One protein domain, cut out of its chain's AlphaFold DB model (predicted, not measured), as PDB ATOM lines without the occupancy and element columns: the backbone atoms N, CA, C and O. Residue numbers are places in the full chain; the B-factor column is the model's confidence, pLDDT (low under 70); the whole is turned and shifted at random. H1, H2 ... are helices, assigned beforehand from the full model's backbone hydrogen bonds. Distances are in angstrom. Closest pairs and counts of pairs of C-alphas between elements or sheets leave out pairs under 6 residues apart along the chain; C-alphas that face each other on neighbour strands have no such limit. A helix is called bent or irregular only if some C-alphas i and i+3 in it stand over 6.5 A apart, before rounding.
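AT A GLANCE: This is residues 39 to 123 of the 123 residues of a protein of Halobacteriales archaeon QS_8_65_32 (UniProt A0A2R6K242). Two long helices, H3 and H4, run opposite ways and make a V, with small H1 and H2 by its closed end and unnamed residues 87 to 99 joining its open ends. The all-helix printed part has 85 residues with four named helices, H1 to H4 in chain order. It is a loose rod, radius of gyration of the C-alphas 15.2 A, spanning 49 by 22 by 19 A.

IN THESE COORDINATES: H1, residues 39 to 45, begins at C-alpha 39 (219.027, 208.968, 246.311). H2 is residues 50 to 54. H3, residues 57 to 86, is 40.1 A long, with a kink of 27 degrees near residue 75; it is only just irregular, C-alphas 77 and 80 being 6.9 A apart. H4, residues 100 to 121, is 31.8 A long and ends at C-alpha 121 (207.390, 215.387, 250.211).

HOW THE PARTS SIT: H3 and H4 touch, closest at the C-alphas of Gly 64 and Gly 114, 3.9 A, at a steep tilt of 46 degrees. H2 touches H3 only at the corner. H1 is close to H3 but not clearly touching. O i to N i+4 pairs are all within hydrogen-bond range in H1 and H2, 24 of 26 in H3, 16 of 18 in H4.

THE WHOLE: The printed part has no cut; the H3 to H4 link is long. Residue 123 alone is under pLDDT 70.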
ATOM      1  N   LEU A  39     219.320 209.560 245.006       96.69
ATOM      2  CA  LEU A  39     219.027 208.968 246.311       96.69
ATOM      3  C   LEU A  39     219.975 209.494 247.394       96.69
ATOM      4  O   LEU A  39     219.515 209.842 248.483       96.69
ATOM      5  N   VAL A  40     221.274 209.615 247.099       97.44
ATOM      6  CA  VAL A  40     222.254 210.228 248.012       97.44
ATOM      7  C   VAL A  40     221.847 211.658 248.353       97.44
ATOM      8  O   VAL A  40     221.830 212.004 249.535       97.44
ATOM      9  N   PHE A  41     221.465 212.466 247.361       96.62
ATOM     10  CA  PHE A  41     220.934 213.808 247.593       96.62
ATOM     11  C   PHE A  41     219.747 213.769 248.557       96.62
ATOM     12  O   PHE A  41     219.818 214.394 249.615       96.62
ATOM     13  N   GLY A  42     218.708 212.984 248.252       95.88
ATOM     14  CA  GLY A  42     217.507 212.858 249.083       95.88
ATOM     15  C   GLY A  42     217.817 212.455 250.527       95.88
ATOM     16  O   GLY A  42     217.312 213.062 251.474       95.88
ATOM     17  N   VAL A  43     218.713 211.484 250.714       96.56
ATOM     18  CA  VAL A  43     219.185 211.046 252.033       96.56
ATOM     19  C   VAL A  43     219.912 212.177 252.762       96.56
ATOM     20  O   VAL A  43     219.618 212.428 253.931       96.56
ATOM     21  N   VAL A  44     220.824 212.889 252.101       96.81
ATOM     22  CA  VAL A  44     221.572 214.008 252.695       96.81
ATOM     23  C   VAL A  44     220.634 215.142 253.103       96.81
ATOM     24  O   VAL A  44     220.663 215.569 254.259       96.81
ATOM     25  N   VAL A  45     219.748 215.586 252.209       96.44
ATOM     26  CA  VAL A  45     218.836 216.706 252.485       96.44
ATOM     27  C   VAL A  45     217.697 216.343 253.439       96.44
ATOM     28  O   VAL A  45     217.015 217.226 253.952       96.44
ATOM     29  N   SER A  46     217.481 215.058 253.727       95.31
ATOM     30  CA  SER A  46     216.518 214.622 254.745       95.31
ATOM     31  C   SER A  46     217.005 214.821 256.186       95.31
ATOM     32  O   SER A  46     216.181 214.813 257.107       95.31
ATOM     33  N   ARG A  47     218.311 215.041 256.391       96.44
ATOM     34  CA  ARG A  47     218.943 215.196 257.710       96.44
ATOM     35  C   ARG A  47     218.999 216.656 258.155       96.44
ATOM     36  O   ARG A  47     219.045 217.572 257.340       96.44
ATOM     37  N   ALA A  48     219.003 216.883 259.467       93.00
ATOM     38  CA  ALA A  48     219.256 218.213 260.019       93.00
ATOM     39  C   ALA A  48     220.718 218.645 259.747       93.00
ATOM     40  O   ALA A  48     221.596 217.782 259.728       93.00
ATOM     41  N   PRO A  49     220.996 219.946 259.539       93.69
ATOM     42  CA  PRO A  49     220.044 221.063 259.491       93.69
ATOM     43  C   PRO A  49     219.362 221.241 258.118       93.69
ATOM     44  O   PRO A  49     218.420 222.019 257.996       93.69
ATOM     45  N   LEU A  50     219.801 220.515 257.085       95.44
ATOM     46  CA  LEU A  50     219.360 220.697 255.693       95.44
ATOM     47  C   LEU A  50     217.866 220.428 255.478       95.44
ATOM     48  O   LEU A  50     217.252 221.042 254.608       95.44
ATOM     49  N   ARG A  51     217.273 219.557 256.298       95.19
ATOM     50  CA  ARG A  51     215.865 219.148 256.220       95.19
ATOM     51  C   ARG A  51     214.889 220.314 256.130       95.19
ATOM     52  O   ARG A  51     213.938 220.220 255.357       95.19
ATOM     53  N   GLU A  52     215.096 221.370 256.909       93.81
ATOM     54  CA  GLU A  52     214.177 222.514 256.947       93.81
ATOM     55  C   GLU A  52     214.275 223.363 255.676       93.81
ATOM     56  O   GLU A  52     213.262 223.784 255.116       93.81
ATOM     57  N   TYR A  53     215.488 223.530 255.152       95.06
ATOM     58  CA  TYR A  53     215.735 224.210 253.884       95.06
ATOM     59  C   TYR A  53     215.204 223.399 252.697       95.06
ATOM     60  O   TYR A  53     214.593 223.948 251.785       95.06
ATOM     61  N   ALA A  54     215.358 222.079 252.719       94.44
ATOM     62  CA  ALA A  54     214.937 221.215 251.623       94.44
ATOM     63  C   ALA A  54     213.411 221.136 251.443       94.44
ATOM     64  O   ALA A  54     212.943 220.711 250.394       94.44
ATOM     65  N   ARG A  55     212.614 221.539 252.444       93.38
ATOM     66  CA  ARG A  55     211.140 221.535 252.373       93.38
ATOM     67  C   ARG A  55     210.545 222.705 251.587       93.38
ATOM     68  O   ARG A  55     209.372 222.635 251.220       93.38
ATOM     69  N   ARG A  56     211.308 223.775 251.347       95.00
ATOM     70  CA  ARG A  56     210.848 224.935 250.564       95.00
ATOM     71  C   ARG A  56     211.416 224.847 249.154       95.00
ATOM     72  O   ARG A  56     212.583 224.512 248.993       95.00
ATOM     73  N   LEU A  57     210.618 225.207 248.149       94.81
ATOM     74  CA  LEU A  57     211.016 225.102 246.742       94.81
ATOM     75  C   LEU A  57     212.308 225.876 246.431       94.81
ATOM     76  O   LEU A  57     213.222 225.321 245.832       94.81
ATOM     77  N   SER A  58     212.414 227.131 246.877       95.81
ATOM     78  CA  SER A  58     213.577 227.982 246.591       95.81
ATOM     79  C   SER A  58     214.867 227.445 247.214       95.81
ATOM     80  O   SER A  58     215.870 227.282 246.523       95.81
ATOM     81  N   THR A  59     214.846 227.125 248.509       96.38
ATOM     82  CA  THR A  59     216.029 226.623 249.218       96.38
ATOM     83  C   THR A  59     216.345 225.169 248.868       96.38
ATOM     84  O   THR A  59     217.518 224.824 248.797       96.38
ATOM     85  N   GLY A  60     215.349 224.333 248.567       96.56
ATOM     86  CA  GLY A  60     215.550 222.985 248.021       96.56
ATOM     87  C   GLY A  60     216.219 223.014 246.646       96.56
ATOM     88  O   GLY A  60     217.215 222.324 246.435       96.56
ATOM     89  N   THR A  61     215.758 223.899 245.756       97.25
ATOM     90  CA  THR A  61     216.394 224.124 244.449       97.25
ATOM     91  C   THR A  61     217.833 224.603 244.622       97.25
ATOM     92  O   THR A  61     218.727 224.052 243.996       97.25
ATOM     93  N   ALA A  62     218.095 225.562 245.517       97.56
ATOM     94  CA  ALA A  62     219.451 226.046 245.784       97.56
ATOM     95  C   ALA A  62     220.388 224.944 246.320       97.56
ATOM     96  O   ALA A  62     221.539 224.852 245.891       97.56
ATOM     97  N   LEU A  63     219.894 224.082 247.218       98.00
ATOM     98  CA  LEU A  63     220.633 222.905 247.688       98.00
ATOM     99  C   LEU A  63     220.941 221.942 246.537       98.00
ATOM    100  O   LEU A  63     222.063 221.451 246.438       98.00
ATOM    101  N   GLY A  64     219.967 221.701 245.657       97.81
ATOM    102  CA  GLY A  64     220.139 220.892 244.454       97.81
ATOM    103  C   GLY A  64     221.171 221.475 243.488       97.81
ATOM    104  O   GLY A  64     222.061 220.761 243.032       97.81
ATOM    105  N   THR A  65     221.136 222.783 243.239       98.12
ATOM    106  CA  THR A  65     222.135 223.494 242.428       98.12
ATOM    107  C   THR A  65     223.539 223.326 243.007       98.12
ATOM    108  O   THR A  65     224.462 222.946 242.286       98.12
ATOM    109  N   GLY A  66     223.708 223.550 244.315       98.06
ATOM    110  CA  GLY A  66     224.987 223.335 244.999       98.06
ATOM    111  C   GLY A  66     225.455 221.882 244.900       98.06
ATOM    112  O   GLY A  66     226.629 221.622 244.638       98.06
ATOM    113  N   TYR A  67     224.529 220.930 245.019       98.19
ATOM    114  CA  TYR A  67     224.813 219.515 244.812       98.19
ATOM    115  C   TYR A  67     225.290 219.218 243.381       98.19
ATOM    116  O   TYR A  67     226.267 218.497 243.213       98.19
ATOM    117  N   GLY A  68     224.688 219.828 242.356       97.81
ATOM    118  CA  GLY A  68     225.139 219.718 240.963       97.81
ATOM    119  C   GLY A  68     226.577 220.208 240.744       97.81
ATOM    120  O   GLY A  68     227.361 219.558 240.046       97.81
ATOM    121  N   VAL A  69     226.973 221.304 241.399       98.12
ATOM    122  CA  VAL A  69     228.371 221.778 241.386       98.12
ATOM    123  C   VAL A  69     229.301 220.741 242.017       98.12
ATOM    124  O   VAL A  69     230.325 220.393 241.430       98.12
ATOM    125  N   VAL A  70     228.924 220.204 243.183       98.00
ATOM    126  CA  VAL A  70     229.696 219.154 243.864       98.00
ATOM    127  C   VAL A  70     229.837 217.920 242.977       98.00
ATOM    128  O   VAL A  70     230.941 217.397 242.852       98.00
ATOM    129  N   LEU A  71     228.764 217.481 242.316       97.12
ATOM    130  CA  LEU A  71     228.825 216.361 241.379       97.12
ATOM    131  C   LEU A  71     229.810 216.635 240.249       97.12
ATOM    132  O   LEU A  71     230.688 215.815 240.022       97.12
ATOM    133  N   THR A  72     229.739 217.803 239.612       96.81
ATOM    134  CA  THR A  72     230.659 218.164 238.519       96.81
ATOM    135  C   THR A  72     232.120 217.969 238.930       96.81
ATOM    136  O   THR A  72     232.901 217.362 238.196       96.81
ATOM    137  N   VAL A  73     232.481 218.439 240.126       97.62
ATOM    138  CA  VAL A  73     233.850 218.336 240.641       97.62
ATOM    139  C   VAL A  73     234.205 216.904 241.020       97.62
ATOM    140  O   VAL A  73     235.251 216.402 240.617       97.62
ATOM    141  N   ILE A  74     233.350 216.238 241.793       97.06
ATOM    142  CA  ILE A  74     233.662 214.927 242.356       97.06
ATOM    143  C   ILE A  74     233.554 213.831 241.298       97.06
ATOM    144  O   ILE A  74     234.497 213.067 241.127       97.06
ATOM    145  N   THR A  75     232.438 213.729 240.577       93.69
ATOM    146  CA  THR A  75     232.211 212.633 239.629       93.69
ATOM    147  C   THR A  75     232.969 212.864 238.328       93.69
ATOM    148  O   THR A  75     233.793 212.032 237.955       93.69
ATOM    149  N   GLY A  76     232.736 214.001 237.665       90.25
ATOM    150  CA  GLY A  76     233.358 214.334 236.381       90.25
ATOM    151  C   GLY A  76     234.831 214.712 236.518       90.25
ATOM    152  O   GLY A  76     235.680 214.164 235.817       90.25
ATOM    153  N   GLY A  77     235.134 215.604 237.462       94.44
ATOM    154  CA  GLY A  77     236.479 216.129 237.672       94.44
ATOM    155  C   GLY A  77     237.475 215.121 238.233       94.44
ATOM    156  O   GLY A  77     238.644 215.171 237.859       94.44
ATOM    157  N   ILE A  78     237.045 214.222 239.124       97.19
ATOM    158  CA  ILE A  78     237.960 213.398 239.926       97.19
ATOM    159  C   ILE A  78     237.712 211.901 239.723       97.19
ATOM    160  O   ILE A  78     238.606 211.189 239.271       97.19
ATOM    161  N   VAL A  79     236.518 211.402 240.050       96.06
ATOM    162  CA  VAL A  79     236.234 209.958 240.079       96.06
ATOM    163  C   VAL A  79     236.349 209.337 238.690       96.06
ATOM    164  O   VAL A  79     237.020 208.321 238.544       96.06
ATOM    165  N   LEU A  80     235.740 209.943 237.670       93.62
ATOM    166  CA  LEU A  80     235.767 209.435 236.299       93.62
ATOM    167  C   LEU A  80     237.197 209.313 235.735       93.62
ATOM    168  O   LEU A  80     237.561 208.206 235.331       93.62
ATOM    169  N   PRO A  81     238.034 210.373 235.712       94.19
ATOM    170  CA  PRO A  81     239.402 210.259 235.206       94.19
ATOM    171  C   PRO A  81     240.251 209.279 236.025       94.19
ATOM    172  O   PRO A  81     240.983 208.485 235.435       94.19
ATOM    173  N   LEU A  82     240.117 209.255 237.359       96.75
ATOM    174  CA  LEU A  82     240.817 208.276 238.204       96.75
ATOM    175  C   LEU A  82     240.411 206.835 237.894       96.75
ATOM    176  O   LEU A  82     241.275 205.964 237.827       96.75
ATOM    177  N   TRP A  83     239.126 206.578 237.666       95.38
ATOM    178  CA  TRP A  83     238.637 205.249 237.311       95.38
ATOM    179  C   TRP A  83     239.168 204.815 235.943       95.38
ATOM    180  O   TRP A  83     239.714 203.719 235.820       95.38
ATOM    181  N   LEU A  84     239.087 205.685 234.933       93.00
ATOM    182  CA  LEU A  84     239.622 205.412 233.594       93.00
ATOM    183  C   LEU A  84     241.123 205.094 233.636       93.00
ATOM    184  O   LEU A  84     241.558 204.136 232.997       93.00
ATOM    185  N   MET A  85     241.899 205.844 234.425       94.62
ATOM    186  CA  MET A  85     243.318 205.555 234.652       94.62
ATOM    187  C   MET A  85     243.525 204.215 235.367       94.62
ATOM    188  O   MET A  85     244.385 203.437 234.957       94.62
ATOM    189  N   ALA A  86     242.728 203.909 236.393       95.62
ATOM    190  CA  ALA A  86     242.848 202.675 237.171       95.62
ATOM    191  C   ALA A  86     242.600 201.406 236.339       95.62
ATOM    192  O   ALA A  86     243.236 200.384 236.584       95.62
ATOM    193  N   ILE A  87     241.710 201.469 235.345       94.00
ATOM    194  CA  ILE A  87     241.431 200.349 234.428       94.00
ATOM    195  C   ILE A  87     242.275 200.401 233.142       94.00
ATOM    196  O   ILE A  87     242.088 199.573 232.253       94.00
ATOM    197  N   GLY A  88     243.199 201.361 233.030       91.62
ATOM    198  CA  GLY A  88     244.158 201.449 231.930       91.62
ATOM    199  C   GLY A  88     243.583 201.932 230.595       91.62
ATOM    200  O   GLY A  88     244.117 201.562 229.549       91.62
ATOM    201  N   VAL A  89     242.517 202.744 230.592       87.25
ATOM    202  CA  VAL A  89     242.004 203.339 229.343       87.25
ATOM    203  C   VAL A  89     243.066 204.276 228.745       87.25
ATOM    204  O   VAL A  89     243.499 205.212 229.425       87.25
ATOM    205  N   PRO A  90     243.485 204.078 227.477       85.12
ATOM    206  CA  PRO A  90     244.445 204.963 226.827       85.12
ATOM    207  C   PRO A  90     243.932 206.404 226.759       85.12
ATOM    208  O   PRO A  90     242.758 206.632 226.473       85.12
ATOM    209  N   ASN A  91     244.823 207.378 226.958       86.25
ATOM    210  CA  ASN A  91     244.501 208.811 226.907       86.25
ATOM    211  C   ASN A  91     243.379 209.235 227.875       86.25
ATOM    212  O   ASN A  91     242.579 210.114 227.549       86.25
ATOM    213  N   ALA A  92     243.304 208.612 229.057       89.00
ATOM    214  CA  ALA A  92     242.394 209.053 230.109       89.00
ATOM    215  C   ALA A  92     242.601 210.557 230.418       89.00
ATOM    216  O   ALA A  92     243.749 211.014 230.455       89.00
ATOM    217  N   PRO A  93     241.524 211.335 230.638       90.38
ATOM    218  CA  PRO A  93     241.642 212.757 230.953       90.38
ATOM    219  C   PRO A  93     242.475 213.009 232.217       90.38
ATOM    220  O   PRO A  93     242.452 212.212 233.157       90.38
ATOM    221  N   SER A  94     243.179 214.142 232.266       93.31
ATOM    222  CA  SER A  94     243.915 214.564 233.461       93.31
ATOM    223  C   SER A  94     242.968 214.944 234.603       93.31
ATOM    224  O   SER A  94     241.836 215.370 234.384       93.31
ATOM    225  N   VAL A  95     243.444 214.818 235.844       95.50
ATOM    226  CA  VAL A  95     242.707 215.267 237.033       95.50
ATOM    227  C   VAL A  95     243.149 216.695 237.390       95.50
ATOM    228  O   VAL A  95     244.352 216.909 237.552       95.50
ATOM    229  N   PRO A  96     242.227 217.663 237.567       94.50
ATOM    230  CA  PRO A  96     240.780 217.536 237.409       94.50
ATOM    231  C   PRO A  96     240.314 217.692 235.948       94.50
ATOM    232  O   PRO A  96     240.762 218.596 235.246       94.50
ATOM    233  N   ASN A  97     239.349 216.875 235.517       92.81
ATOM    234  CA  ASN A  97     238.721 216.988 234.196       92.81
ATOM    235  C   ASN A  97     237.402 217.772 234.278       92.81
ATOM    236  O   ASN A  97     236.342 217.197 234.520       92.81
ATOM    237  N   LEU A  98     237.466 219.096 234.116       93.56
ATOM    238  CA  LEU A  98     236.305 219.981 234.256       93.56
ATOM    239  C   LEU A  98     235.951 220.668 232.942       93.56
ATOM    240  O   LEU A  98     236.811 221.167 232.219       93.56
ATOM    241  N   SER A  99     234.652 220.753 232.681       90.75
ATOM    242  CA  SER A  99     234.091 221.343 231.476       90.75
ATOM    243  C   SER A  99     232.842 222.152 231.812       90.75
ATOM    244  O   SER A  99     232.045 221.771 232.671       90.75
ATOM    245  N   LEU A 100     232.640 223.262 231.099       92.31
ATOM    246  CA  LEU A 100     231.431 224.075 231.241       92.31
ATOM    247  C   LEU A 100     230.171 223.318 230.811       92.31
ATOM    248  O   LEU A 100     229.113 223.544 231.395       92.31
ATOM    249  N   ILE A 101     230.272 222.413 229.827       90.50
ATOM    250  CA  ILE A 101     229.116 221.604 229.425       90.50
ATOM    251  C   ILE A 101     228.756 220.587 230.514       90.50
ATOM    252  O   ILE A 101     227.577 220.401 230.808       90.50
ATOM    253  N   ASP A 102     229.755 220.010 231.186       89.81
ATOM    254  CA  ASP A 102     229.530 219.067 232.285       89.81
ATOM    255  C   ASP A 102     228.918 219.778 233.488       89.81
ATOM    256  O   ASP A 102     227.956 219.274 234.069       89.81
ATOM    257  N   LEU A 103     229.421 220.975 233.810       94.75
ATOM    258  CA  LEU A 103     228.839 221.830 234.837       94.75
ATOM    259  C   LEU A 103     227.375 222.129 234.524       94.75
ATOM    260  O   LEU A 103     226.509 221.911 235.365       94.75
ATOM    261  N   PHE A 104     227.084 222.593 233.310       95.81
ATOM    262  CA  PHE A 104     225.720 222.906 232.897       95.81
ATOM    263  C   PHE A 104     224.783 221.699 233.054       95.81
ATOM    264  O   PHE A 104     223.721 221.823 233.668       95.81
ATOM    265  N   ASN A 105     225.194 220.522 232.579       93.06
ATOM    266  CA  ASN A 105     224.392 219.302 232.672       93.06
ATOM    267  C   ASN A 105     224.096 218.912 234.130       93.06
ATOM    268  O   ASN A 105     222.954 218.589 234.468       93.06
ATOM    269  N   HIS A 106     225.091 218.987 235.017       95.69
ATOM    270  CA  HIS A 106     224.899 218.662 236.432       95.69
ATOM    271  C   HIS A 106     224.129 219.743 237.199       95.69
ATOM    272  O   HIS A 106     223.435 219.418 238.162       95.69
ATOM    273  N   LEU A 107     224.198 221.010 236.781       97.62
ATOM    274  CA  LEU A 107     223.354 222.073 237.330       97.62
ATOM    275  C   LEU A 107     221.884 221.834 236.990       97.62
ATOM    276  O   LEU A 107     221.047 221.901 237.887       97.62
ATOM    277  N   VAL A 108     221.570 221.507 235.732       97.44
ATOM    278  CA  VAL A 108     220.201 221.157 235.318       97.44
ATOM    279  C   VAL A 108     219.697 219.961 236.122       97.44
ATOM    280  O   VAL A 108     218.618 220.025 236.708       97.44
ATOM    281  N   TYR A 109     220.507 218.906 236.223       96.50
ATOM    282  CA  TYR A 109     220.213 217.745 237.058       96.50
ATOM    283  C   TYR A 109     219.927 218.144 238.519       96.50
ATOM    284  O   TYR A 109     218.890 217.788 239.076       96.50
ATOM    285  N   GLY A 110     220.816 218.927 239.132       97.25
ATOM    286  CA  GLY A 110     220.693 219.365 240.520       97.25
ATOM    287  C   GLY A 110     219.446 220.210 240.778       97.25
ATOM    288  O   GLY A 110     218.747 219.979 241.761       97.25
ATOM    289  N   VAL A 111     219.129 221.145 239.879       97.44
ATOM    290  CA  VAL A 111     217.918 221.978 239.949       97.44
ATOM    291  C   VAL A 111     216.660 221.115 239.941       97.44
ATOM    292  O   VAL A 111     215.798 221.312 240.796       97.44
ATOM    293  N   VAL A 112     216.570 220.145 239.025       96.75
ATOM    294  CA  VAL A 112     215.406 219.252 238.907       96.75
ATOM    295  C   VAL A 112     215.194 218.471 240.205       96.75
ATOM    296  O   VAL A 112     214.152 218.612 240.838       96.75
ATOM    297  N   PHE A 113     216.205 217.740 240.685       94.00
ATOM    298  CA  PHE A 113     216.057 216.940 241.909       94.00
ATOM    299  C   PHE A 113     215.879 217.790 243.177       94.00
ATOM    300  O   PHE A 113     215.155 217.397 244.097       94.00
ATOM    301  N   GLY A 114     216.506 218.967 243.229       94.62
ATOM    302  CA  GLY A 114     216.334 219.921 244.323       94.62
ATOM    303  C   GLY A 114     214.921 220.498 244.402       94.62
ATOM    304  O   GLY A 114     214.405 220.689 245.504       94.62
ATOM    305  N   ALA A 115     214.287 220.742 243.253       94.56
ATOM    306  CA  ALA A 115     212.904 221.197 243.167       94.56
ATOM    307  C   ALA A 115     211.897 220.062 243.413       94.56
ATOM    308  O   ALA A 115     210.894 220.274 244.095       94.56
ATOM    309  N   ASP A 116     212.176 218.853 242.925       92.25
ATOM    310  CA  ASP A 116     211.285 217.698 243.063       92.25
ATOM    311  C   ASP A 116     211.151 217.225 244.513       92.25
ATOM    312  O   ASP A 116     210.060 216.850 244.950       92.25
ATOM    313  N   TYR A 117     212.232 217.276 245.295       91.62
ATOM    314  CA  TYR A 117     212.222 216.810 246.682       91.62
ATOM    315  C   TYR A 117     211.100 217.433 247.546       91.62
ATOM    316  O   TYR A 117     210.316 216.676 248.131       91.62
ATOM    317  N   PRO A 118     210.946 218.772 247.644       89.38
ATOM    318  CA  PRO A 118     209.826 219.367 248.372       89.38
ATOM    319  C   PRO A 118     208.467 219.093 247.716       89.38
ATOM    320  O   PRO A 118     207.480 218.941 248.433       89.38
ATOM    321  N   LEU A 119     208.393 218.999 246.384       89.62
ATOM    322  CA  LEU A 119     207.137 218.742 245.667       89.62
ATOM    323  C   LEU A 119     206.581 217.342 245.938       89.62
ATOM    324  O   LEU A 119     205.369 217.181 246.049       89.62
ATOM    325  N   VAL A 120     207.448 216.339 246.062       88.94
ATOM    326  CA  VAL A 120     207.054 214.967 246.408       88.94
ATOM    327  C   VAL A 120     206.737 214.853 247.896       88.94
ATOM    328  O   VAL A 120     205.786 214.178 248.273       88.94
ATOM    329  N   ARG A 121     207.513 215.519 248.754       83.19
ATOM    330  CA  ARG A 121     207.390 215.387 250.211       83.19
ATOM    331  C   ARG A 121     206.200 216.129 250.823       83.19
ATOM    332  O   ARG A 121     205.818 215.807 251.945       83.19
ATOM    333  N   ASN A 122     205.678 217.143 250.139       77.50
ATOM    334  CA  ASN A 122     204.553 217.957 250.607       77.50
ATOM    335  C   ASN A 122     203.194 217.501 250.034       77.50
ATOM    336  O   ASN A 122     202.206 218.209 250.217       77.50
ATOM    337  N   ARG A 123     203.151 216.366 249.326       68.56
ATOM    338  CA  ARG A 123     201.908 215.649 249.005       68.56
ATOM    339  C   ARG A 123     201.472 214.804 250.193       68.56
ATOM    340  O   ARG A 123     200.245 214.691 250.379       68.56
TER     341      ARG A 123